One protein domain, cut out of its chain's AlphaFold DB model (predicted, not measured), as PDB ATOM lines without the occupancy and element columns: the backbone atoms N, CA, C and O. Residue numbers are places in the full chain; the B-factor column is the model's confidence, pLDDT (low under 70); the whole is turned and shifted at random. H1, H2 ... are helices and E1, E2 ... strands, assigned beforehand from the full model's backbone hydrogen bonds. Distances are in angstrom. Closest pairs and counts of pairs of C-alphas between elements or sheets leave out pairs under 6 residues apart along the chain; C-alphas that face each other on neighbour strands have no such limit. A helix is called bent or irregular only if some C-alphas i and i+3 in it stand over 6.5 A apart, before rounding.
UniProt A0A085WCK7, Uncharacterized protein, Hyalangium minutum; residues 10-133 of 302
ATOM      1  N   ARG A  10     -18.469  -3.702   7.558       70.69
ATOM      2  CA  ARG A  10     -17.289  -2.998   8.083       70.69
ATOM      3  C   ARG A  10     -16.240  -2.809   6.994       70.69
ATOM      4  O   ARG A  10     -15.650  -1.731   6.902       70.69
ATOM      5  N   THR A  11     -16.006  -3.840   6.195       69.56
ATOM      6  CA  THR A  11     -15.052  -3.795   5.084       69.56
ATOM      7  C   THR A  11     -15.529  -2.838   3.992       69.56
ATOM      8  O   THR A  11     -14.749  -1.990   3.564       69.56
ATOM      9  N   ALA A  12     -16.813  -2.889   3.613       74.81
ATOM     10  CA  ALA A  12     -17.383  -1.968   2.625       74.81
ATOM     11  C   ALA A  12     -17.233  -0.498   3.049       74.81
ATOM     12  O   ALA A  12     -16.882   0.349   2.238       74.81
ATOM     13  N   LEU A  13     -17.458  -0.201   4.331       72.69
ATOM     14  CA  LEU A  13     -17.346   1.156   4.864       72.69
ATOM     15  C   LEU A  13     -15.896   1.627   5.042       72.69
ATOM     16  O   LEU A  13     -15.617   2.808   4.869       72.69
ATOM     17  N   SER A  14     -14.972   0.727   5.392       65.00
ATOM     18  CA  SER A  14     -13.551   1.082   5.565       65.00
ATOM     19  C   SER A  14     -12.868   1.428   4.238       65.00
ATOM     20  O   SER A  14     -11.850   2.110   4.241       65.00
ATOM     21  N   ASP A  15     -13.434   0.969   3.124       73.19
ATOM     22  CA  ASP A  15     -12.961   1.217   1.762       73.19
ATOM     23  C   ASP A  15     -14.117   1.743   0.890       73.19
ATOM     24  O   ASP A  15     -14.406   1.253  -0.206       73.19
ATOM     25  N   LEU A  16     -14.849   2.724   1.434       74.12
ATOM     26  CA  LEU A  16     -16.088   3.215   0.834       74.12
ATOM     27  C   LEU A  16     -15.872   3.757  -0.581       74.12
ATOM     28  O   LEU A  16     -16.721   3.550  -1.442       74.12
ATOM     29  N   SER A  17     -14.722   4.373  -0.850       70.94
ATOM     30  CA  SER A  17     -14.368   4.874  -2.181       70.94
ATOM     31  C   SER A  17     -14.325   3.783  -3.247       70.94
ATOM     32  O   SER A  17     -14.717   4.011  -4.391       70.94
ATOM     33  N   THR A  18     -13.894   2.581  -2.874       79.25
ATOM     34  CA  THR A  18     -13.838   1.430  -3.775       79.25
ATOM     35  C   THR A  18     -15.201   0.758  -3.917       79.25
ATOM     36  O   THR A  18     -15.552   0.266  -4.998       79.25
ATOM     37  N   TRP A  19     -15.978   0.712  -2.832       81.31
ATOM     38  CA  TRP A  19     -17.217  -0.062  -2.778       81.31
ATOM     39  C   TRP A  19     -18.476   0.714  -3.151       81.31
ATOM     40  O   TRP A  19     -19.392   0.088  -3.677       81.31
ATOM     41  N   LEU A  20     -18.542   2.036  -2.961       81.50
ATOM     42  CA  LEU A  20     -19.772   2.824  -3.132       81.50
ATOM     43  C   LEU A  20     -20.437   2.604  -4.497       81.50
ATOM     44  O   LEU A  20     -21.629   2.300  -4.572       81.50
ATOM     45  N   TYR A  21     -19.655   2.683  -5.575       82.19
ATOM     46  CA  TYR A  21     -20.144   2.491  -6.946       82.19
ATOM     47  C   TYR A  21     -20.522   1.041  -7.273       82.19
ATOM     48  O   TYR A  21     -21.170   0.783  -8.284       82.19
ATOM     49  N   ARG A  22     -20.110   0.088  -6.432       85.50
ATOM     50  CA  ARG A  22     -20.440  -1.337  -6.548       85.50
ATOM     51  C   ARG A  22     -21.656  -1.721  -5.707       85.50
ATOM     52  O   ARG A  22     -22.186  -2.815  -5.893       85.50
ATOM     53  N   LEU A  23     -22.083  -0.857  -4.782       86.12
ATOM     54  CA  LEU A  23     -23.273  -1.101  -3.976       86.12
ATOM     55  C   LEU A  23     -24.531  -1.043  -4.853       86.12
ATOM     56  O   LEU A  23     -24.600  -0.222  -5.775       86.12
ATOM     57  N   PRO A  24     -25.549  -1.872  -4.555       87.50
ATOM     58  CA  PRO A  24     -26.829  -1.788  -5.234       87.50
ATOM     59  C   PRO A  24     -27.418  -0.394  -5.046       87.50
ATOM     60  O   PRO A  24     -27.231   0.230  -4.002       87.50
ATOM     61  N   VAL A  25     -28.176   0.069  -6.030       88.38
ATOM     62  CA  VAL A  25     -28.998   1.268  -5.883       88.38
ATOM     63  C   VAL A  25     -30.444   0.831  -5.740       88.38
ATOM     64  O   VAL A  25     -30.950   0.038  -6.534       88.38
ATOM     65  N   GLN A  26     -31.096   1.349  -4.713       85.56
ATOM     66  CA  GLN A  26     -32.517   1.203  -4.458       85.56
ATOM     67  C   GLN A  26     -33.144   2.593  -4.386       85.56
ATOM     68  O   GLN A  26     -32.472   3.578  -4.085       85.56
ATOM     69  N   LYS A  27     -34.440   2.675  -4.661       78.00
ATOM     70  CA  LYS A  27     -35.260   3.813  -4.256       78.00
ATOM     71  C   LYS A  27     -36.246   3.308  -3.226       78.00
ATOM     72  O   LYS A  27     -36.734   2.183  -3.353       78.00
ATOM     73  N   ALA A  28     -36.505   4.111  -2.204       73.25
ATOM     74  CA  ALA A  28     -37.610   3.802  -1.324       73.25
ATOM     75  C   ALA A  28     -38.907   4.066  -2.094       73.25
ATOM     76  O   ALA A  28     -39.116   5.133  -2.664       73.25
ATOM     77  N   GLU A  29     -39.762   3.058  -2.143       70.75
ATOM     78  CA  GLU A  29     -41.029   3.079  -2.864       70.75
ATOM     79  C   GLU A  29     -42.110   2.489  -1.955       70.75
ATOM     80  O   GLU A  29     -41.781   1.732  -1.029       70.75
ATOM     81  N   PRO A  30     -43.396   2.800  -2.195       79.12
ATOM     82  CA  PRO A  30     -44.487   2.155  -1.482       79.12
ATOM     83  C   PRO A  30     -44.353   0.632  -1.551       79.12
ATOM     84  O   PRO A  30     -44.215   0.040  -2.622       79.12
ATOM     85  N   LEU A  31     -44.377  -0.008  -0.386       88.44
ATOM     86  CA  LEU A  31     -44.157  -1.443  -0.290       88.44
ATOM     87  C   LEU A  31     -45.411  -2.230  -0.673       88.44
ATOM     88  O   LEU A  31     -46.522  -1.903  -0.261       88.44
ATOM     89  N   ALA A  32     -45.212  -3.329  -1.400       85.44
ATOM     90  CA  ALA A  32     -46.253  -4.311  -1.673       85.44
ATOM     91  C   ALA A  32     -46.217  -5.461  -0.649       85.44
ATOM     92  O   ALA A  32     -45.144  -5.933  -0.266       85.44
ATOM     93  N   GLY A  33     -47.395  -5.964  -0.266       89.56
ATOM     94  CA  GLY A  33     -47.542  -7.140   0.599       89.56
ATOM     95  C   GLY A  33     -47.435  -6.848   2.105       89.56
ATOM     96  O   GLY A  33     -47.620  -5.707   2.528       89.56
ATOM     97  N   PRO A  34     -47.190  -7.881   2.938       94.81
ATOM     98  CA  PRO A  34     -47.083  -7.724   4.385       94.81
ATOM     99  C   PRO A  34     -45.916  -6.818   4.778       94.81
ATOM    100  O   PRO A  34     -44.768  -7.028   4.370       94.81
ATOM    101  N   THR A  35     -46.217  -5.833   5.616       95.62
ATOM    102  CA  THR A  35     -45.246  -4.869   6.125       95.62
ATOM    103  C   THR A  35     -45.262  -4.838   7.644       95.62
ATOM    104  O   THR A  35     -46.245  -5.213   8.284       95.62
ATOM    105  N   ALA A  36     -44.149  -4.399   8.211       94.50
ATOM    106  CA  ALA A  36     -44.024  -4.093   9.624       94.50
ATOM    107  C   ALA A  36     -43.278  -2.769   9.775       94.50
ATOM    108  O   ALA A  36     -42.615  -2.304   8.847       94.50
ATOM    109  N   GLU A  37     -43.416  -2.146  10.935       93.56
ATOM    110  CA  GLU A  37     -42.781  -0.868  11.222       93.56
ATOM    111  C   GLU A  37     -41.729  -1.032  12.306       93.56
ATOM    112  O   GLU A  37     -41.872  -1.850  13.215       93.56
ATOM    113  N   VAL A  38     -40.659  -0.255  12.190       88.44
ATOM    114  CA  VAL A  38     -39.559  -0.248  13.145       88.44
ATOM    115  C   VAL A  38     -38.932   1.136  13.207       88.44
ATOM    116  O   VAL A  38     -39.103   1.978  12.323       88.44
ATOM    117  N   GLU A  39     -38.213   1.371  14.289       84.56
ATOM    118  CA  GLU A  39     -37.381   2.544  14.460       84.56
ATOM    119  C   GLU A  39     -36.015   2.334  13.790       84.56
ATOM    120  O   GLU A  39     -35.318   1.346  14.033       84.56
ATOM    121  N   ALA A  40     -35.642   3.279  12.934       81.06
ATOM    122  CA  ALA A  40     -34.341   3.381  12.297       81.06
ATOM    123  C   ALA A  40     -33.536   4.526  12.904       81.06
ATOM    124  O   ALA A  40     -34.083   5.525  13.370       81.06
ATOM    125  N   ILE A  41     -32.217   4.377  12.893       74.00
ATOM    126  CA  ILE A  41     -31.296   5.337  13.486       74.00
ATOM    127  C   ILE A  41     -30.368   5.863  12.408       74.00
ATOM    128  O   ILE A  41     -29.722   5.084  11.709       74.00
ATOM    129  N   LEU A  42     -30.279   7.187  12.320       71.69
ATOM    130  CA  LEU A  42     -29.239   7.878  11.581       71.69
ATOM    131  C   LEU A  42     -27.938   7.836  12.391       71.69
ATOM    132  O   LEU A  42     -27.863   8.352  13.503       71.69
ATOM    133  N   TYR A  43     -26.922   7.195  11.836       60.41
ATOM    134  CA  TYR A  43     -25.623   7.015  12.466       60.41
ATOM    135  C   TYR A  43     -24.754   8.269  12.331       60.41
ATOM    136  O   TYR A  43     -24.158   8.700  13.317       60.41
ATOM    137  N   GLY A  44     -24.753   8.914  11.163       58.75
ATOM    138  CA  GLY A  44     -24.002  10.145  10.924       58.75
ATOM    139  C   GLY A  44     -23.737  10.405   9.442       58.75
ATOM    140  O   GLY A  44     -24.185   9.640   8.584       58.75
ATOM    141  N   LYS A  45     -23.003  11.490   9.163       61.12
ATOM    142  CA  LYS A  45     -22.534  11.870   7.821       61.12
ATOM    143  C   LYS A  45     -21.135  11.303   7.552       61.12
ATOM    144  O   LYS A  45     -20.278  11.336   8.431       61.12
ATOM    145  N   THR A  46     -20.884  10.839   6.334       58.34
ATOM    146  CA  THR A  46     -19.547  10.555   5.799       58.34
ATOM    147  C   THR A  46     -19.374  11.299   4.479       58.34
ATOM    148  O   THR A  46     -20.317  11.401   3.702       58.34
ATOM    149  N   GLY A  47     -18.185  11.853   4.240       55.09
ATOM    150  CA  GLY A  47     -17.862  12.529   2.983       55.09
ATOM    151  C   GLY A  47     -17.206  11.567   1.999       55.09
ATOM    152  O   GLY A  47     -16.317  10.808   2.390       55.09
ATOM    153  N   PHE A  48     -17.621  11.596   0.736       49.97
ATOM    154  CA  PHE A  48     -16.955  10.861  -0.335       49.97
ATOM    155  C   PHE A  48     -17.085  11.593  -1.670       49.97
ATOM    156  O   PHE A  48     -18.201  11.875  -2.066       49.97
ATOM    157  N   ALA A  49     -15.958  11.816  -2.369       46.59
ATOM    158  CA  ALA A  49     -15.902  12.385  -3.727       46.59
ATOM    159  C   ALA A  49     -16.941  13.489  -3.930       46.59
ATOM    160  O   ALA A  49     -17.818  13.393  -4.782       46.59
ATOM    161  N   ASP A  50     -16.843  14.485  -3.061       51.91
ATOM    162  CA  ASP A  50     -17.751  15.605  -2.950       51.91
ATOM    163  C   ASP A  50     -19.098  15.261  -2.242       51.91
ATOM    164  O   ASP A  50     -19.467  15.902  -1.265       51.91
ATOM    165  N   GLU A  51     -19.774  14.153  -2.516       54.84
ATOM    166  CA  GLU A  51     -21.041  13.763  -1.859       54.84
ATOM    167  C   GLU A  51     -21.019  13.717  -0.305       54.84
ATOM    168  O   GLU A  51     -20.068  13.258   0.345       54.84
ATOM    169  N   THR A  52     -22.128  14.156   0.311       65.25
ATOM    170  CA  THR A  52     -22.422  13.899   1.732       65.25
ATOM    171  C   THR A  52     -23.341  12.683   1.818       65.25
ATOM    172  O   THR A  52     -24.457  12.685   1.309       65.25
ATOM    173  N   LEU A  53     -22.871  11.618   2.460       73.31
ATOM    174  CA  LEU A  53     -23.611  10.368   2.599       73.31
ATOM    175  C   LEU A  53     -24.065  10.207   4.045       73.31
ATOM    176  O   LEU A  53     -23.251  10.291   4.966       73.31
ATOM    177  N   PHE A  54     -25.342   9.915   4.260       76.75
ATOM    178  CA  PHE A  54     -25.853   9.594   5.590       76.75
ATOM    179  C   PHE A  54     -25.993   8.091   5.773       76.75
ATOM    180  O   PHE A  54     -26.696   7.418   5.023       76.75
ATOM    181  N   LEU A  55     -25.361   7.563   6.814       78.06
ATOM    182  CA  LEU A  55     -25.503   6.166   7.200       78.06
ATOM    183  C   LEU A  55     -26.678   6.017   8.160       78.06
ATOM    184  O   LEU A  55     -26.771   6.753   9.140       78.06
ATOM    185  N   TYR A  56     -27.551   5.044   7.921       80.56
ATOM    186  CA  TYR A  56     -28.612   4.675   8.854       80.56
ATOM    187  C   TYR A  56     -28.868   3.165   8.857       80.56
ATOM    188  O   TYR A  56     -28.426   2.438   7.963       80.56
ATOM    189  N   GLY A  57     -29.586   2.683   9.868       84.69
ATOM    190  CA  GLY A  57     -30.002   1.286   9.932       84.69
ATOM    191  C   GLY A  57     -31.085   1.006  10.965       84.69
ATOM    192  O   GLY A  57     -31.401   1.853  11.799       84.69
ATOM    193  N   TYR A  58     -31.671  -0.186  10.885       84.25
ATOM    194  CA  TYR A  58     -32.705  -0.676  11.802       84.25
ATOM    195  C   TYR A  58     -32.586  -2.185  12.012       84.25
ATOM    196  O   TYR A  58     -32.071  -2.911  11.158       84.25
ATOM    197  N   CYS A  59     -33.066  -2.663  13.161       84.06
ATOM    198  CA  CYS A  59     -32.993  -4.075  13.529       84.06
ATOM    199  C   CYS A  59     -34.281  -4.825  13.187       84.06
ATOM    200  O   CYS A  59     -35.374  -4.396  13.543       84.06
ATOM    201  N   VAL A  60     -34.139  -5.992  12.564       85.38
ATOM    202  CA  VAL A  60     -35.212  -6.965  12.349       85.38
ATOM    203  C   VAL A  60     -34.753  -8.301  12.924       85.38
ATOM    204  O   VAL A  60     -33.815  -8.930  12.431       85.38
ATOM    205  N   GLY A  61     -35.387  -8.717  14.022       84.06
ATOM    206  CA  GLY A  61     -34.915  -9.850  14.818       84.06
ATOM    207  C   GLY A  61     -33.494  -9.607  15.339       84.06
ATOM    208  O   GLY A  61     -33.210  -8.568  15.924       84.06
ATOM    209  N   GLY A  62     -32.593 -10.564  15.108       77.38
ATOM    210  CA  GLY A  62     -31.182 -10.474  15.508       77.38
ATOM    211  C   GLY A  62     -30.257  -9.839  14.466       77.38
ATOM    212  O   GLY A  62     -29.048 -10.041  14.536       77.38
ATOM    213  N   SER A  63     -30.783  -9.152  13.448       81.88
ATOM    214  CA  SER A  63     -29.988  -8.570  12.357       81.88
ATOM    215  C   SER A  63     -30.288  -7.092  12.172       81.88
ATOM    216  O   SER A  63     -31.445  -6.693  12.103       81.88
ATOM    217  N   GLU A  64     -29.242  -6.287  12.038       82.31
ATOM    218  CA  GLU A  64     -29.344  -4.892  11.636       82.31
ATOM    219  C   GLU A  64     -29.127  -4.761  10.131       82.31
ATOM    220  O   GLU A  64     -28.159  -5.292   9.581       82.31
ATOM    221  N   HIS A  65     -30.029  -4.036   9.480       88.00
ATOM    222  CA  HIS A  65     -29.976  -3.699   8.067       88.00
ATOM    223  C   HIS A  65     -29.426  -2.278   7.912       88.00
ATOM    224  O   HIS A  65     -30.000  -1.345   8.473       88.00
ATOM    225  N   CYS A  66     -28.325  -2.122   7.170       86.12
ATOM    226  CA  CYS A  66     -27.592  -0.857   7.047       86.12
ATOM    227  C   CYS A  66     -27.673  -0.280   5.630       86.12
ATOM    228  O   CYS A  66     -27.580  -1.016   4.642       86.12
ATOM    229  N   PHE A  67     -27.763   1.046   5.535       88.31
ATOM    230  CA  PHE A  67     -27.975   1.772   4.285       88.31
ATOM    231  C   PHE A  67     -27.195   3.087   4.254       88.31
ATOM    232  O   PHE A  67     -27.005   3.725   5.288       88.31
ATOM    233  N   LEU A  68     -26.800   3.513   3.055       85.50
ATOM    234  CA  LEU A  68     -26.369   4.880   2.779       85.50
ATOM    235  C   LEU A  68     -27.473   5.621   2.034       85.50
ATOM    236  O   LEU A  68     -28.001   5.121   1.040       85.50
ATOM    237  N   TYR A  69     -27.784   6.813   2.511       82.19
ATOM    238  CA  TYR A  69     -28.602   7.797   1.829       82.19
ATOM    239  C   TYR A  69     -27.685   8.829   1.172       82.19
ATOM    240  O   TYR A  69     -26.867   9.454   1.847       82.19
ATOM    241  N   ASP A  70     -27.811   8.955  -0.144       78.00
ATOM    242  CA  ASP A  70     -27.028   9.858  -0.983       78.00
ATOM    243  C   ASP A  70     -27.719  11.229  -1.053       78.00
ATOM    244  O   ASP A  70     -28.831  11.339  -1.589       78.00
ATOM    245  N   THR A  71     -27.108  12.260  -0.454       66.94
ATOM    246  CA  THR A  71     -27.650  13.624  -0.504       66.94
ATOM    247  C   THR A  71     -26.964  14.420  -1.591       66.94
ATOM    248  O   THR A  71     -25.738  14.370  -1.700       66.94
ATOM    249  N   PRO A  72     -27.716  15.230  -2.353       53.66
ATOM    250  CA  PRO A  72     -27.082  16.175  -3.251       53.66
ATOM    251  C   PRO A  72     -26.156  17.112  -2.465       53.66
ATOM    252  O   PRO A  72     -26.384  17.440  -1.300       53.66
ATOM    253  N   TRP A  73     -25.093  17.508  -3.145       53.91
ATOM    254  CA  TRP A  73     -24.106  18.471  -2.703       53.91
ATOM    255  C   TRP A  73     -24.770  19.833  -2.423       53.91
ATOM    256  O   TRP A  73     -25.435  20.387  -3.297       53.91
ATOM    257  N   ASP A  74     -24.584  20.392  -1.223       55.84
ATOM    258  CA  ASP A  74     -25.030  21.753  -0.887       55.84
ATOM    259  C   ASP A  74     -24.032  22.795  -1.445       55.84
ATOM    260  O   ASP A  74     -23.239  23.400  -0.710       55.84
ATOM    261  N   GLU A  75     -24.007  22.926  -2.787       50.00
ATOM    262  CA  GLU A  75     -23.017  23.719  -3.562       50.00
ATOM    263  C   GLU A  75     -23.060  25.153  -3.074       50.00
ATOM    264  O   GLU A  75     -22.032  25.774  -2.813       50.00
ATOM    265  N   VAL A  76     -24.278  25.652  -2.917       45.66
ATOM    266  CA  VAL A  76     -24.570  27.056  -2.703       45.66
ATOM    267  C   VAL A  76     -24.283  27.457  -1.259       45.66
ATOM    268  O   VAL A  76     -23.618  28.470  -1.047       45.66
ATOM    269  N   HIS A  77     -24.707  26.674  -0.258       50.72
ATOM    270  CA  HIS A  77     -24.426  26.977   1.151       50.72
ATOM    271  C   HIS A  77     -22.931  26.981   1.456       50.72
ATOM    272  O   HIS A  77     -22.420  27.907   2.097       50.72
ATOM    273  N   ARG A  78     -22.205  25.966   0.967       52.53
ATOM    274  CA  ARG A  78     -20.773  25.825   1.245       52.53
ATOM    275  C   ARG A  78     -19.924  26.789   0.424       52.53
ATOM    276  O   ARG A  78     -18.999  27.376   0.983       52.53
ATOM    277  N   ALA A  79     -20.249  27.027  -0.852       50.34
ATOM    278  CA  ALA A  79     -19.525  28.001  -1.675       50.34
ATOM    279  C   ALA A  79     -19.686  29.444  -1.171       50.34
ATOM    280  O   ALA A  79     -18.788  30.263  -1.359       50.34
ATOM    281  N   LEU A  80     -20.799  29.755  -0.500       51.62
ATOM    282  CA  LEU A  80     -21.078  31.081   0.057       51.62
ATOM    283  C   LEU A  80     -20.736  31.197   1.552       51.62
ATOM    284  O   LEU A  80     -21.195  32.124   2.220       51.62
ATOM    285  N   GLY A  81     -19.934  30.268   2.090       48.75
ATOM    286  CA  GLY A  81     -19.407  30.343   3.457       48.75
ATOM    287  C   GLY A  81     -20.485  30.360   4.547       48.75
ATOM    288  O   GLY A  81     -20.290  30.999   5.578       48.75
ATOM    289  N   GLY A  82     -21.630  29.712   4.312       52.47
ATOM    290  CA  GLY A  82     -22.756  29.684   5.249       52.47
ATOM    291  C   GLY A  82     -23.664  30.923   5.221       52.47
ATOM    292  O   GLY A  82     -24.509  31.070   6.101       52.47
ATOM    293  N   GLY A  83     -23.503  31.818   4.238       43.38
ATOM    294  CA  GLY A  83     -24.328  33.025   4.071       43.38
ATOM    295  C   GLY A  83     -25.709  32.789   3.442       43.38
ATOM    296  O   GLY A  83     -26.580  33.656   3.526       43.38
ATOM    297  N   THR A  84     -25.930  31.629   2.828       43.59
ATOM    298  CA  THR A  84     -27.242  31.159   2.353       43.59
ATOM    299  C   THR A  84     -27.782  30.080   3.288       43.59
ATOM    300  O   THR A  84     -26.989  29.387   3.917       43.59
ATOM    301  N   PRO A  85     -29.108  29.905   3.430       47.53
ATOM    302  CA  PRO A  85     -29.658  28.746   4.129       47.53
ATOM    303  C   PRO A  85     -29.186  27.463   3.445       47.53
ATOM    304  O   PRO A  85     -29.159  27.419   2.215       47.53
ATOM    305  N   ALA A  86     -28.824  26.447   4.227       51.81
ATOM    306  CA  ALA A  86     -28.548  25.128   3.678       51.81
ATOM    307  C   ALA A  86     -29.771  24.650   2.881       51.81
ATOM    308  O   ALA A  86     -30.902  24.745   3.370       51.81
ATOM    309  N   GLU A  87     -29.561  24.176   1.651       47.72
ATOM    310  CA  GLU A  87     -30.657  23.648   0.820       47.72
ATOM    311  C   GLU A  87     -31.267  22.380   1.442       47.72
ATOM    312  O   GLU A  87     -32.411  22.013   1.167       47.72
ATOM    313  N   TRP A  88     -30.507  21.750   2.338       55.12
ATOM    314  CA  TRP A  88     -30.850  20.542   3.067       55.12
ATOM    315  C   TRP A  88     -30.618  20.750   4.562       55.12
ATOM    316  O   TRP A  88     -29.994  21.713   5.004       55.12
ATOM    317  N   TYR A  89     -31.082  19.807   5.377       52.28
ATOM    318  CA  TYR A  89     -30.636  19.716   6.764       52.28
ATOM    319  C   TYR A  89     -29.162  19.243   6.792       52.28
ATOM    320  O   TYR A  89     -28.869  18.126   7.201       52.28
ATOM    321  N   ASP A  90     -28.205  20.082   6.387       44.16
ATOM    322  CA  ASP A  90     -26.759  19.817   6.551       44.16
ATOM    323  C   ASP A  90     -26.391  19.637   8.041       44.16
ATOM    324  O   ASP A  90     -25.406  18.990   8.402       44.16
ATOM    325  N   GLY A  91     -27.259  20.144   8.922       46.19
ATOM    326  CA  GLY A  91     -27.290  19.889  10.355       46.19
ATOM    327  C   GLY A  91     -28.243  18.769  10.777       46.19
ATOM    328  O   GLY A  91     -28.848  18.909  11.837       46.19
ATOM    329  N   LEU A  92     -28.415  17.690   9.992       46.97
ATOM    330  CA  LEU A  92     -29.144  16.458  10.362       46.97
ATOM    331  C   LEU A  92     -28.469  15.738  11.552       46.97
ATOM    332  O   LEU A  92     -28.070  14.580  11.501       46.97
ATOM    333  N   SER A  93     -28.362  16.432  12.678       45.78
ATOM    334  CA  SER A  93     -28.347  15.844  14.001       45.78
ATOM    335  C   SER A  93     -29.791  15.465  14.283       45.78
ATOM    336  O   SER A  93     -30.550  16.270  14.813       45.78
ATOM    337  N   MET A  94     -30.216  14.273  13.865       49.12
ATOM    338  CA  MET A  94     -31.454  13.712  14.395       49.12
ATOM    339  C   MET A  94     -31.103  12.879  15.628       49.12
ATOM    340  O   MET A  94     -30.698  11.729  15.489       49.12
ATOM    341  N   PRO A  95     -31.247  13.433  16.850       48.06
ATOM    342  CA  PRO A  95     -30.959  12.718  18.091       48.06
ATOM    343  C   PRO A  95     -32.024  11.662  18.425       48.06
ATOM    344  O   PRO A  95     -32.050  11.152  19.537       48.06
ATOM    345  N   ARG A  96     -32.949  11.368  17.503       56.34
ATOM    346  CA  ARG A  96     -34.070  10.456  17.719       56.34
ATOM    347  C   ARG A  96     -34.144   9.442  16.592       56.34
ATOM    348  O   ARG A  96     -33.815   9.753  15.449       56.34
ATOM    349  N   ALA A  97     -34.631   8.254  16.919       71.50
ATOM    350  CA  ALA A  97     -34.985   7.294  15.898       71.50
ATOM    351  C   ALA A  97     -36.137   7.826  15.027       71.50
ATOM    352  O   ALA A  97     -36.992   8.586  15.494       71.50
ATOM    353  N   PHE A  98     -36.149   7.437  13.756       75.94
ATOM    354  CA  PHE A  98     -37.207   7.758  12.806       75.94
ATOM    355  C   PHE A  98     -37.927   6.485  12.375       75.94
ATOM    356  O   PHE A  98     -37.378   5.386  12.428       75.94
ATOM    357  N   ARG A  99     -39.188   6.614  11.965       87.25
ATOM    358  CA  ARG A  99     -40.004   5.447  11.627       87.25
ATOM    359  C   ARG A  99     -39.753   5.013  10.195       87.25
ATOM    360  O   ARG A  99     -39.816   5.827   9.273       87.25
ATOM    361  N   VAL A 100     -39.552   3.715  10.023       90.19
ATOM    362  CA  VAL A 100     -39.544   3.060   8.721       90.19
ATOM    363  C   VAL A 100     -40.579   1.948   8.703       90.19
ATOM    364  O   VAL A 100     -40.818   1.275   9.706       90.19
ATOM    365  N   ARG A 101     -41.184   1.743   7.542       93.62
ATOM    366  CA  ARG A 101     -41.977   0.561   7.226       93.62
ATOM    367  C   ARG A 101     -41.139  -0.326   6.331       93.62
ATOM    368  O   ARG A 101     -40.646   0.152   5.320       93.62
ATOM    369  N   TYR A 102     -40.971  -1.594   6.671       93.12
ATOM    370  CA  TYR A 102     -40.182  -2.542   5.885       93.12
ATOM    371  C   TYR A 102     -41.037  -3.707   5.386       93.12
ATOM    372  O   TYR A 102     -42.077  -4.043   5.965       93.12
ATOM    373  N   SER A 103     -40.599  -4.329   4.291       93.88
ATOM    374  CA  SER A 103     -41.229  -5.537   3.759       93.88
ATOM    375  C   SER A 103     -40.835  -6.735   4.616       93.88
ATOM    376  O   SER A 103     -39.651  -7.027   4.771       93.88
ATOM    377  N   VAL A 104     -41.813  -7.479   5.142       92.94
ATOM    378  CA  VAL A 104     -41.529  -8.660   5.979       92.94
ATOM    379  C   VAL A 104     -40.768  -9.732   5.190       92.94
ATOM    380  O   VAL A 104     -39.893 -10.398   5.738       92.94
ATOM    381  N   SER A 105     -41.061  -9.875   3.894       91.56
ATOM    382  CA  SER A 105     -40.372 -10.819   3.004       91.56
ATOM    383  C   SER A 105     -38.954 -10.396   2.621       91.56
ATOM    384  O   SER A 105     -38.133 -11.249   2.298       91.56
ATOM    385  N   ASP A 106     -38.664  -9.095   2.633       90.44
ATOM    386  CA  ASP A 106     -37.340  -8.559   2.322       90.44
ATOM    387  C   ASP A 106     -37.097  -7.269   3.113       90.44
ATOM    388  O   ASP A 106     -37.348  -6.174   2.604       90.44
ATOM    389  N   PRO A 107     -36.560  -7.371   4.343       89.88
ATOM    390  CA  PRO A 107     -36.349  -6.202   5.182       89.88
ATOM    391  C   PRO A 107     -35.248  -5.262   4.688       89.88
ATOM    392  O   PRO A 107     -34.894  -4.336   5.398       89.88
ATOM    393  N   SER A 108     -34.643  -5.493   3.515       88.19
ATOM    394  CA  SER A 108     -33.841  -4.447   2.867       88.19
ATOM    395  C   SER A 108     -34.721  -3.388   2.190       88.19
ATOM    396  O   SER A 108     -34.345  -2.217   2.129       88.19
ATOM    397  N   LYS A 109     -35.927  -3.768   1.756       90.44
ATOM    398  CA  LYS A 109     -36.898  -2.862   1.144       90.44
ATOM    399  C   LYS A 109     -37.715  -2.166   2.215       90.44
ATOM    400  O   LYS A 109     -38.386  -2.820   3.018       90.44
ATOM    401  N   HIS A 110     -37.686  -0.840   2.190       91.25
ATOM    402  CA  HIS A 110     -38.388  -0.029   3.167       91.25
ATOM    403  C   HIS A 110     -38.854   1.318   2.616       91.25
ATOM    404  O   HIS A 110     -38.364   1.807   1.603       91.25
ATOM    405  N   GLU A 111     -39.810   1.890   3.336       91.06
ATOM    406  CA  GLU A 111     -40.375   3.222   3.193       91.06
ATOM    407  C   GLU A 111     -40.057   4.011   4.472       91.06
ATOM    408  O   GLU A 111     -40.185   3.497   5.585       91.06
ATOM    409  N   ILE A 112     -39.640   5.264   4.324       88.06
ATOM    410  CA  ILE A 112     -39.380   6.199   5.419       88.06
ATOM    411  C   ILE A 112     -40.676   6.954   5.709       88.06
ATOM    412  O   ILE A 112     -41.242   7.597   4.829       88.06
ATOM    413  N   LEU A 113     -41.149   6.860   6.951       87.25
ATOM    414  CA  LEU A 113     -42.446   7.402   7.361       87.25
ATOM    415  C   LEU A 113     -42.351   8.788   8.007       87.25
ATOM    416  O   LEU A 113     -43.377   9.450   8.157       87.25
ATOM    417  N   ASP A 114     -41.162   9.219   8.443       81.38
ATOM    418  CA  ASP A 114     -40.994  10.537   9.066       81.38
ATOM    419  C   ASP A 114     -41.088  11.644   7.992       81.38
ATOM    420  O   ASP A 114     -40.266  11.664   7.071       81.38
ATOM    421  N   PRO A 115     -42.054  12.585   8.088       74.88
ATOM    422  CA  PRO A 115     -42.236  13.640   7.091       74.88
ATOM    423  C   PRO A 115     -41.008  14.531   6.888       74.88
ATOM    424  O   PRO A 115     -40.808  15.036   5.785       74.88
ATOM    425  N   LEU A 116     -40.174  14.711   7.920       69.75
ATOM    426  CA  LEU A 116     -38.945  15.509   7.826       69.75
ATOM    427  C   LEU A 116     -37.891  14.856   6.925       69.75
ATOM    428  O   LEU A 116     -36.987  15.528   6.438       69.75
ATOM    429  N   LEU A 117     -38.018  13.551   6.693       75.12
ATOM    430  CA  LEU A 117     -37.112  12.744   5.885       75.12
ATOM    431  C   LEU A 117     -37.733  12.363   4.538       75.12
ATOM    432  O   LEU A 117     -37.222  11.485   3.848       75.12
ATOM    433  N   LYS A 118     -38.823  13.024   4.129       73.31
ATOM    434  CA  LYS A 118     -39.525  12.717   2.877       73.31
ATOM    435  C   LYS A 118     -38.612  12.794   1.652       73.31
ATOM    436  O   LYS A 118     -38.760  11.992   0.742       73.31
ATOM    437  N   GLU A 119     -37.640  13.700   1.638       70.75
ATOM    438  CA  GLU A 119     -36.682  13.797   0.531       70.75
ATOM    439  C   GLU A 119     -35.773  12.569   0.401       70.75
ATOM    440  O   GLU A 119     -35.377  12.226  -0.714       70.75
ATOM    441  N   MET A 120     -35.534  11.830   1.494       76.50
ATOM    442  CA  MET A 120     -34.821  10.549   1.432       76.50
ATOM    443  C   MET A 120     -35.534   9.536   0.533       76.50
ATOM    444  O   MET A 120     -34.883   8.716  -0.111       76.50
ATOM    445  N   MET A 121     -36.866   9.619   0.443       76.12
ATOM    446  CA  MET A 121     -37.671   8.737  -0.403       76.12
ATOM    447  C   MET A 121     -37.441   8.965  -1.898       76.12
ATOM    448  O   MET A 121     -37.603   8.049  -2.698       76.12
ATOM    449  N   ASN A 122     -37.050  10.176  -2.292       76.00
ATOM    450  CA  ASN A 122     -36.932  10.557  -3.700       76.00
ATOM    451  C   ASN A 122     -35.556  10.224  -4.298       76.00
ATOM    452  O   ASN A 122     -35.297  10.493  -5.477       76.00
ATOM    453  N   ARG A 123     -34.654   9.667  -3.490       76.94
ATOM    454  CA  ARG A 123     -33.221   9.617  -3.768       76.94
ATOM    455  C   ARG A 123     -32.668   8.191  -3.746       76.94
ATOM    456  O   ARG A 123     -33.321   7.273  -3.246       76.94
ATOM    457  N   PRO A 124     -31.465   7.994  -4.314       83.31
ATOM    458  CA  PRO A 124     -30.761   6.726  -4.224       83.31
ATOM    459  C   PRO A 124     -30.465   6.343  -2.769       83.31
ATOM    460  O   PRO A 124     -29.849   7.089  -2.012       83.31
ATOM    461  N   ILE A 125     -30.868   5.131  -2.410       88.75
ATOM    462  CA  ILE A 125     -30.501   4.448  -1.176       88.75
ATOM    463  C   ILE A 125     -29.604   3.278  -1.561       88.75
ATOM    464  O   ILE A 125     -29.943   2.479  -2.436       88.75
ATOM    465  N   ARG A 126     -28.456   3.153  -0.903       88.94
ATOM    466  CA  ARG A 126     -27.498   2.074  -1.151       88.94
ATOM    467  C   ARG A 126     -27.488   1.113   0.034       88.94
ATOM    468  O   ARG A 126     -26.951   1.469   1.085       88.94
ATOM    469  N   PRO A 127     -28.071  -0.093  -0.075       89.75
ATOM    470  CA  PRO A 127     -27.927  -1.109   0.961       89.75
ATOM    471  C   PRO A 127     -26.457  -1.514   1.101       89.75
ATOM    472  O   PRO A 127     -25.809  -1.905   0.132       89.75
ATOM    473  N   LEU A 128     -25.948  -1.459   2.329       85.56
ATOM    474  CA  LEU A 128     -24.597  -1.906   2.674       85.56
ATOM    475  C   LEU A 128     -24.546  -3.397   3.004       85.56
ATOM    476  O   LEU A 128     -23.498  -4.024   2.888       85.56
ATOM    477  N   GLY A 129     -25.672  -3.958   3.440       86.81
ATOM    478  CA  GLY A 129     -25.773  -5.341   3.881       86.81
ATOM    479  C   GLY A 129     -26.333  -5.444   5.292       86.81
ATOM    480  O   GLY A 129     -27.067  -4.571   5.758       86.81
ATOM    481  N   ARG A 130     -26.014  -6.557   5.955       85.12
ATOM    482  CA  ARG A 130     -26.516  -6.883   7.291       85.12
ATOM    483  C   ARG A 130     -25.354  -7.110   8.244       85.12
ATOM    484  O   ARG A 130     -24.327  -7.660   7.846       85.12
ATOM    485  N   ARG A 131     -25.537  -6.736   9.505       73.62
ATOM    486  CA  ARG A 131     -24.635  -7.088  10.612       73.62
ATOM    487  C   ARG A 131     -25.447  -7.619  11.798       73.62
ATOM    488  O   ARG A 131     -26.667  -7.444  11.797       73.62
ATOM    489  N   PRO A 132     -24.824  -8.280  12.790       68.44
ATOM    490  CA  PRO A 132     -25.523  -8.667  14.010       68.44
ATOM    491  C   PRO A 132     -26.261  -7.470  14.609       68.44
ATOM    492  O   PRO A 132     -25.673  -6.410  14.827       68.44
ATOM    493  N   GLY A 133     -27.565  -7.635  14.806       60.53
ATOM    494  CA  GLY A 133     -28.419  -6.605  15.363       60.53
ATOM    495  C   GLY A 133     -28.117  -6.427  16.838       60.53
ATOM    496  O   GLY A 133     -28.195  -7.379  17.612       60.53
TER     497      GLY A 133
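What this domain is: This is residues 10 to 133 of the 302 residues of an uncharacterized protein of Hyalangium minutum (UniProt A0A085WCK7). One sheet of six strands curls back on itself like part of a barrel: the leaf E5 and E4 faces the leaf E2, E3 and E6, and the long, bent E1 is the hinge. H4 packs beside the strands near the last residue of E5, H1 and H2 lie outside by E6 and E1, and H3 sits on a long loop away from the sheet, at one end of the longest axis. The printed part has 124 residues, with four named helices and six named strands in the order H1 H2 E1 E2 E3 H3 E4 E5 H4 E6. The sheet's order is E5, E4, E1, E2, E3, E6, antiparallel throughout, and the class is mixed, helices and strands. The whole is compact, with a radius of gyration of the C-alphas of 14.9 A and spans of 46 by 32 by 24 A.

Where its parts are: E1 is residues 35 to 48, 33.0 A long, from C-alpha 35 at (-45.246, -4.869, 6.125); it bends by 70 degrees at residue 38. E2 is residues 51 to 60, 28.9 A; E3 is residues 63 to 71, 25.8 A. E4 is residues 98 to 103, 16.6 A; E5 is residues 106 to 112, 15.2 A. E6 is residues 124 to 132, 24.4 A, ending at C-alpha 132 (-25.523, -8.667, 14.010). H1 is residues 10 to 14, H2 residues 16 to 22, H3 residues 75 to 79 and H4 residues 115 to 122, 12.4 A. H2 and H4 are irregular: C-alphas 18 and 21 are 7.1 A apart, C-alphas 116 and 119 7.8 A.

How they stand to each other: The sheet is strongly twisted, with edge strands E5 and E6. E1, E2 and E3 form a meander, each strand the antiparallel neighbour of the one before. The hairpin E1 and E2 has N 43 and O 55 at 2.7 A, within hydrogen-bond range; the hairpin E2 and E3 has N 54 and O 69 at 2.9 A. E3 and E6 have N 64 and O 131 at 2.8 A. Staggered, E1 pairs with E4 over residues 35 to 40, N 40 and O 98 at 2.8 A, and with E2 over 40 to 48. The hairpin E4 and E5 has N 101 and O 111 at 2.8 A. The closest C-alphas of E5 and E6, Ser 108 and Pro 127, are 7.1 A apart. H4 is on the sheet, 7.0 A high, over none of its strands; its closest C-alpha pair with E5 is Met 121 and Ile 112, 6.6 A. H2 is on the sheet too, 6.5 A high and over none; H1 only grazes it. H3 is not on it. H1 and H3 have every O i to N i+4 pair within hydrogen-bond range; H2 has 1 of 3, with 2 of 4 for O i to N i+3, and H4 0 of 4, with 4 of 5.

The domain as a whole: The C-alphas farthest apart, Pro 34 and Gly 81, are 47.1 A apart. The printed part has no cut. The links H2 to E1 and H3 to E4 are long. Mean pLDDT of the printed part is 73.3; residues 43 to 52 and 71 to 96 are among those under 70.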